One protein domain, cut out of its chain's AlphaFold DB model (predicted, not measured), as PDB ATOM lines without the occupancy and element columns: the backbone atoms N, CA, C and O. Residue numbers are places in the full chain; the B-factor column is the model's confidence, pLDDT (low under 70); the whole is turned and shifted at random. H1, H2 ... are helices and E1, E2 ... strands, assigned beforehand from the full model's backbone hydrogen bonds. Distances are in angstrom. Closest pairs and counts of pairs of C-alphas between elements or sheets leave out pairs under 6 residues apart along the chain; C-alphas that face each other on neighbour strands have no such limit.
ATOM      1  N   LYS A  23     103.018 156.099 172.006       55.34
ATOM      2  CA  LYS A  23     103.658 155.887 170.700       55.34
ATOM      3  C   LYS A  23     105.155 156.126 170.894       55.34
ATOM      4  O   LYS A  23     105.541 157.194 171.363       55.34
ATOM      5  N   ASN A  24     105.994 155.138 170.583       67.50
ATOM      6  CA  ASN A  24     107.440 155.313 170.646       67.50
ATOM      7  C   ASN A  24     107.867 156.258 169.503       67.50
ATOM      8  O   ASN A  24     107.819 155.834 168.347       67.50
ATOM      9  N   PRO A  25     108.290 157.506 169.791       70.25
ATOM     10  CA  PRO A  25     108.649 158.478 168.758       70.25
ATOM     11  C   PRO A  25     109.900 158.060 167.975       70.25
ATOM     12  O   PRO A  25     110.135 158.555 166.881       70.25
ATOM     13  N   CYS A  26     110.700 157.131 168.509       76.62
ATOM     14  CA  CYS A  26     111.939 156.689 167.881       76.62
ATOM     15  C   CYS A  26     111.711 155.887 166.597       76.62
ATOM     16  O   CYS A  26     112.587 155.843 165.740       76.62
ATOM     17  N   PHE A  27     110.536 155.275 166.434       73.12
ATOM     18  CA  PHE A  27     110.234 154.464 165.252       73.12
ATOM     19  C   PHE A  27     109.898 155.284 164.006       73.12
ATOM     20  O   PHE A  27     109.889 154.721 162.916       73.12
ATOM     21  N   ASP A  28     109.681 156.593 164.153       69.81
ATOM     22  CA  ASP A  28     109.492 157.508 163.026       69.81
ATOM     23  C   ASP A  28     110.854 157.924 162.394       69.81
ATOM     24  O   ASP A  28     110.880 158.642 161.394       69.81
ATOM     25  N   PHE A  29     112.001 157.467 162.939       73.56
ATOM     26  CA  PHE A  29     113.350 157.790 162.446       73.56
ATOM     27  C   PHE A  29     114.073 156.587 161.815       73.56
ATOM     28  O   PHE A  29     114.400 155.605 162.482       73.56
ATOM     29  N   ASP A  30     114.421 156.715 160.531       69.50
ATOM     30  CA  ASP A  30     115.052 155.645 159.737       69.50
ATOM     31  C   ASP A  30     116.571 155.778 159.539       69.50
ATOM     32  O   ASP A  30     117.197 154.894 158.932       69.50
ATOM     33  N   THR A  31     117.174 156.868 160.020       71.75
ATOM     34  CA  THR A  31     118.615 157.134 159.906       71.75
ATOM     35  C   THR A  31     119.228 157.404 161.271       71.75
ATOM     36  O   THR A  31     118.547 157.870 162.185       71.75
ATOM     37  N   CYS A  32     120.526 157.127 161.391       72.06
ATOM     38  CA  CYS A  32     121.272 157.357 162.620       72.06
ATOM     39  C   CYS A  32     121.201 158.831 163.043       72.06
ATOM     40  O   CYS A  32     120.787 159.111 164.166       72.06
ATOM     41  N   ASP A  33     121.450 159.761 162.116       69.56
ATOM     42  CA  ASP A  33     121.441 161.203 162.386       69.56
ATOM     43  C   ASP A  33     120.059 161.713 162.833       69.56
ATOM     44  O   ASP A  33     119.956 162.452 163.816       69.56
ATOM     45  N   THR A  34     118.972 161.288 162.173       73.81
ATOM     46  CA  THR A  34     117.608 161.690 162.574       73.81
ATOM     47  C   THR A  34     117.187 161.070 163.904       73.81
ATOM     48  O   THR A  34     116.505 161.726 164.689       73.81
ATOM     49  N   CYS A  35     117.644 159.852 164.197       76.81
ATOM     50  CA  CYS A  35     117.379 159.176 165.460       76.81
ATOM     51  C   CYS A  35     118.071 159.856 166.648       76.81
ATOM     52  O   CYS A  35     117.412 160.197 167.629       76.81
ATOM     53  N   ILE A  36     119.391 160.068 166.572       72.94
ATOM     54  CA  ILE A  36     120.172 160.636 167.687       72.94
ATOM     55  C   ILE A  36     119.886 162.123 167.914       72.94
ATOM     56  O   ILE A  36     120.192 162.656 168.980       72.94
ATOM     57  N   SER A  37     119.279 162.789 166.929       67.75
ATOM     58  CA  SER A  37     118.778 164.157 167.077       67.75
ATOM     59  C   SER A  37     117.565 164.237 168.007       67.75
ATOM     60  O   SER A  37     117.284 165.308 168.543       67.75
ATOM     61  N   HIS A  38     116.846 163.130 168.224       71.81
ATOM     62  CA  HIS A  38     115.693 163.116 169.113       71.81
ATOM     63  C   HIS A  38     116.104 162.803 170.569       71.81
ATOM     64  O   HIS A  38     116.682 161.745 170.833       71.81
ATOM     65  N   PRO A  39     115.726 163.644 171.552       66.62
ATOM     66  CA  PRO A  39     116.200 163.573 172.944       66.62
ATOM     67  C   PRO A  39     116.011 162.208 173.627       66.62
ATOM     68  O   PRO A  39     116.852 161.746 174.400       66.62
ATOM     69  N   ARG A  40     114.905 161.528 173.296       74.94
ATOM     70  CA  ARG A  40     114.486 160.255 173.910       74.94
ATOM     71  C   ARG A  40     115.019 159.007 173.208       74.94
ATOM     72  O   ARG A  40     114.697 157.906 173.657       74.94
ATOM     73  N   CYS A  41     115.770 159.158 172.123       81.12
ATOM     74  CA  CYS A  41     116.145 158.051 171.254       81.12
ATOM     75  C   CYS A  41     117.647 157.765 171.297       81.12
ATOM     76  O   CYS A  41     118.461 158.649 171.556       81.12
ATOM     77  N   LYS A  42     118.003 156.504 171.069       81.50
ATOM     78  CA  LYS A  42     119.374 156.031 170.875       81.50
ATOM     79  C   LYS A  42     119.431 155.144 169.635       81.50
ATOM     80  O   LYS A  42     118.455 154.461 169.320       81.50
ATOM     81  N   TRP A  43     120.564 155.173 168.940       83.50
ATOM     82  CA  TRP A  43     120.778 154.388 167.728       83.50
ATOM     83  C   TRP A  43     121.685 153.191 168.003       83.50
ATOM     84  O   TRP A  43     122.741 153.346 168.612       83.50
ATOM     85  N   ILE A  44     121.280 152.011 167.544       80.81
ATOM     86  CA  ILE A  44     122.020 150.758 167.717       80.81
ATOM     87  C   ILE A  44     122.889 150.507 166.486       80.81
ATOM     88  O   ILE A  44     122.379 150.403 165.367       80.81
ATOM     89  N   VAL A  45     124.196 150.381 166.704       75.62
ATOM     90  CA  VAL A  45     125.211 150.217 165.655       75.62
ATOM     91  C   VAL A  45     125.549 148.742 165.433       75.62
ATOM     92  O   VAL A  45     125.745 148.325 164.295       75.62
ATOM     93  N   ASN A  46     125.568 147.925 166.487       72.75
ATOM     94  CA  ASN A  46     125.903 146.507 166.362       72.75
ATOM     95  C   ASN A  46     124.639 145.636 166.314       72.75
ATOM     96  O   ASN A  46     123.840 145.610 167.248       72.75
ATOM     97  N   MET A  47     124.473 144.870 165.230       73.12
ATOM     98  CA  MET A  47     123.381 143.901 165.071       73.12
ATOM     99  C   MET A  47     123.698 142.562 165.772       73.12
ATOM    100  O   MET A  47     123.802 141.512 165.133       73.12
ATOM    101  N   THR A  48     123.898 142.582 167.088       75.69
ATOM    102  CA  THR A  48     124.176 141.387 167.904       75.69
ATOM    103  C   THR A  48     122.944 140.475 168.056       75.69
ATOM    104  O   THR A  48     121.829 140.777 167.618       75.69
ATOM    105  N   ALA A  49     123.108 139.309 168.691       70.88
ATOM    106  CA  ALA A  49     121.983 138.402 168.945       70.88
ATOM    107  C   ALA A  49     120.900 139.027 169.851       70.88
ATOM    108  O   ALA A  49     119.729 138.650 169.741       70.88
ATOM    109  N   SER A  50     121.272 139.975 170.720       71.81
ATOM    110  CA  SER A  50     120.348 140.770 171.538       71.81
ATOM    111  C   SER A  50     119.531 141.732 170.670       71.81
ATOM    112  O   SER A  50     118.307 141.764 170.804       71.81
ATOM    113  N   TYR A  51     120.147 142.392 169.682       73.75
ATOM    114  CA  TYR A  51     119.442 143.213 168.687       73.75
ATOM    115  C   TYR A  51     118.356 142.431 167.932       73.75
ATOM    116  O   TYR A  51     117.214 142.882 167.845       73.75
ATOM    117  N   ALA A  52     118.673 141.235 167.426       70.25
ATOM    118  CA  ALA A  52     117.736 140.431 166.633       70.25
ATOM    119  C   ALA A  52     116.572 139.839 167.455       70.25
ATOM    120  O   ALA A  52     115.514 139.527 166.908       70.25
ATOM    121  N   LYS A  53     116.754 139.668 168.770       71.06
ATOM    122  CA  LYS A  53     115.753 139.068 169.670       71.06
ATOM    123  C   LYS A  53     114.977 140.100 170.488       71.06
ATOM    124  O   LYS A  53     113.948 139.747 171.064       71.06
ATOM    125  N   SER A  54     115.444 141.347 170.533       73.12
ATOM    126  CA  SER A  54     114.843 142.400 171.344       73.12
ATOM    127  C   SER A  54     113.436 142.777 170.846       73.12
ATOM    128  O   SER A  54     113.229 142.994 169.650       73.12
ATOM    129  N   PRO A  55     112.440 142.883 171.742       66.88
ATOM    130  CA  PRO A  55     111.136 143.441 171.401       66.88
ATOM    131  C   PRO A  55     111.199 144.952 171.122       66.88
ATOM    132  O   PRO A  55     110.434 145.428 170.286       66.88
ATOM    133  N   ASP A  56     112.137 145.683 171.734       72.88
ATOM    134  CA  ASP A  56     112.285 147.140 171.571       72.88
ATOM    135  C   ASP A  56     112.801 147.516 170.176       72.88
ATOM    136  O   ASP A  56     112.469 148.577 169.652       72.88
ATOM    137  N   THR A  57     113.560 146.621 169.539       68.25
ATOM    138  CA  THR A  57     113.987 146.737 168.132       68.25
ATOM    139  C   THR A  57     112.970 146.127 167.162       68.25
ATOM    140  O   THR A  57     113.231 146.057 165.960       68.25
ATOM    141  N   HIS A  58     111.824 145.633 167.655       70.00
ATOM    142  CA  HIS A  58     110.884 144.779 166.919       70.00
ATOM    143  C   HIS A  58     111.562 143.576 166.242       70.00
ATOM    144  O   HIS A  58     111.310 143.285 165.071       70.00
ATOM    145  N   LYS A  59     112.399 142.851 166.992       67.25
ATOM    146  CA  LYS A  59     113.155 141.681 166.520       67.25
ATOM    147  C   LYS A  59     114.110 142.038 165.373       67.25
ATOM    148  O   LYS A  59     114.110 141.394 164.326       67.25
ATOM    149  N   GLY A  60     114.879 143.111 165.562       66.06
ATOM    150  CA  GLY A  60     115.893 143.574 164.610       66.06
ATOM    151  C   GLY A  60     115.344 144.323 163.392       66.06
ATOM    152  O   GLY A  60     115.932 144.284 162.312       66.06
ATOM    153  N   ARG A  61     114.180 144.969 163.532       67.00
ATOM    154  CA  ARG A  61     113.568 145.784 162.470       67.00
ATOM    155  C   ARG A  61     113.901 147.268 162.576       67.00
ATOM    156  O   ARG A  61     113.897 147.937 161.547       67.00
ATOM    157  N   HIS A  62     114.184 147.766 163.778       75.00
ATOM    158  CA  HIS A  62     114.476 149.175 164.037       75.00
ATOM    159  C   HIS A  62     115.797 149.336 164.786       75.00
ATOM    160  O   HIS A  62     116.033 148.693 165.806       75.00
ATOM    161  N   HIS A  63     116.646 150.225 164.272       76.38
ATOM    162  CA  HIS A  63     117.889 150.645 164.926       76.38
ATOM    163  C   HIS A  63     117.683 151.801 165.905       76.38
ATOM    164  O   HIS A  63     118.480 151.963 166.823       76.38
ATOM    165  N   CYS A  64     116.625 152.593 165.718       80.56
ATOM    166  CA  CYS A  64     116.278 153.684 166.614       80.56
ATOM    167  C   CYS A  64     115.315 153.195 167.698       80.56
ATOM    168  O   CYS A  64     114.194 152.778 167.402       80.56
ATOM    169  N   VAL A  65     115.748 153.244 168.956       84.12
ATOM    170  CA  VAL A  65     114.966 152.785 170.113       84.12
ATOM    171  C   VAL A  65     114.967 153.833 171.221       84.12
ATOM    172  O   VAL A  65     115.768 154.767 171.210       84.12
ATOM    173  N   LEU A  66     114.076 153.686 172.204       80.62
ATOM    174  CA  LEU A  66     114.065 154.567 173.374       80.62
ATOM    175  C   LEU A  66     115.356 154.413 174.179       80.62
ATOM    176  O   LEU A  66     115.828 153.296 174.399       80.62
ATOM    177  N   LYS A  67     115.877 155.524 174.713       78.00
ATOM    178  CA  LYS A  67     117.025 155.511 175.637       78.00
ATOM    179  C   LYS A  67     116.800 154.573 176.827       78.00
ATOM    180  O   LYS A  67     117.714 153.853 177.209       78.00
ATOM    181  N   SER A  68     115.562 154.507 177.325       76.00
ATOM    182  CA  SER A  68     115.134 153.645 178.433       76.00
ATOM    183  C   SER A  68     115.055 152.146 178.107       76.00
ATOM    184  O   SER A  68     114.681 151.371 178.982       76.00
ATOM    185  N   SER A  69     115.340 151.722 176.871       78.75
ATOM    186  CA  SER A  69     115.374 150.301 176.506       78.75
ATOM    187  C   SER A  69     116.482 149.575 177.274       78.75
ATOM    188  O   SER A  69     117.657 149.932 177.151       78.75
ATOM    189  N   SER A  70     116.092 148.552 178.039       75.94
ATOM    190  CA  SER A  70     116.969 147.680 178.832       75.94
ATOM    191  C   SER A  70     117.335 146.374 178.122       75.94
ATOM    192  O   SER A  70     118.045 145.544 178.680       75.94
ATOM    193  N   THR A  71     116.829 146.162 176.904       76.44
ATOM    194  CA  THR A  71     117.000 144.908 176.153       76.44
ATOM    195  C   THR A  71     118.214 144.916 175.220       76.44
ATOM    196  O   THR A  71     118.445 143.929 174.521       76.44
ATOM    197  N   ILE A  72     118.971 146.018 175.198       78.00
ATOM    198  CA  ILE A  72     120.124 146.259 174.325       78.00
ATOM    199  C   ILE A  72     121.318 146.699 175.170       78.00
ATOM    200  O   ILE A  72     121.171 147.568 176.031       78.00
ATOM    201  N   ASP A  73     122.484 146.120 174.890       73.94
ATOM    202  CA  ASP A  73     123.737 146.450 175.561       73.94
ATOM    203  C   ASP A  73     124.214 147.859 175.181       73.94
ATOM    204  O   ASP A  73     124.220 148.235 174.009       73.94
ATOM    205  N   GLU A  74     124.652 148.645 176.167       69.94
ATOM    206  CA  GLU A  74     125.188 150.005 175.957       69.94
ATOM    207  C   GLU A  74     126.380 150.023 174.984       69.94
ATOM    208  O   GLU A  74     126.534 150.969 174.218       69.94
ATOM    209  N   ALA A  75     127.179 148.951 174.954       64.06
ATOM    210  CA  ALA A  75     128.311 148.800 174.037       64.06
ATOM    211  C   ALA A  75     127.902 148.700 172.552       64.06
ATOM    212  O   ALA A  75     128.729 148.928 171.672       64.06
ATOM    213  N   ASP A  76     126.637 148.369 172.271       69.12
ATOM    214  CA  ASP A  76     126.093 148.253 170.916       69.12
ATOM    215  C   ASP A  76     125.429 149.555 170.433       69.12
ATOM    216  O   ASP A  76     124.984 149.647 169.284       69.12
ATOM    217  N   VAL A  77     125.355 150.569 171.299       72.31
ATOM    218  CA  VAL A  77     124.729 151.868 171.043       72.31
ATOM    219  C   VAL A  77     125.767 152.863 170.531       72.31
ATOM    220  O   VAL A  77     126.919 152.870 170.955       72.31
ATOM    221  N   TYR A  78     125.353 153.743 169.621       67.81
ATOM    222  CA  TYR A  78     126.195 154.829 169.140       67.81
ATOM    223  C   TYR A  78     126.536 155.787 170.290       67.81
ATOM    224  O   TYR A  78     125.661 156.510 170.777       67.81
ATOM    225  N   GLY A  79     127.803 155.799 170.705       57.97
ATOM    226  CA  GLY A  79     128.346 156.741 171.678       57.97
ATOM    227  C   GLY A  79     129.164 157.830 170.979       57.97
ATOM    228  O   GLY A  79     130.082 157.487 170.231       57.97
TER     229      GLY A  79
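This is residues 23 to 79 of the 550 residues of the protein "Integrin beta" of Thelohanellus kitauei (UniProt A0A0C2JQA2). A knot of loops with little regular structure has a short antiparallel ribbon, E1 and E2, near its middle; small helices H1 and H2 pack on it, and H3 sits at the far end. The 57 printed residues include three named helices and two strands, ordered H1, H2, E1, H3, E2; the class is mixed, with only 20 residues in named elements. It is compact, radius of gyration of the C-alphas 9.8 A, spanning 26 by 24 by 18 A.

Look at E1, residues 41 to 43, and E2, residues 64 to 66: N 42 and O 65 are within hydrogen-bond range, 2.8 A. The closest C-alphas of E2 and H1, residues 25 to 28, are Val 65 and Cys 26, 5.4 A; of E1 and H2, residues 32 to 36, Lys 42 and Ile 36, 5.7 A. H3, residues 49 to 53, is apart from H1 and H2. Every O i to N i+4 pair is within range in H2 and H3; H1 is too short for one.

Find C-alpha 25 at (108.649, 158.478, 168.758), where H1 begins; E2 runs 7.2 A to C-alpha 66 at (114.065, 154.567, 173.374).

The farthest C-alphas, Pro 39 and Ala 49, are 26.1 A apart. The printed part has no cut and no long link; 17 residues are under pLDDT 70, among them 59 to 61.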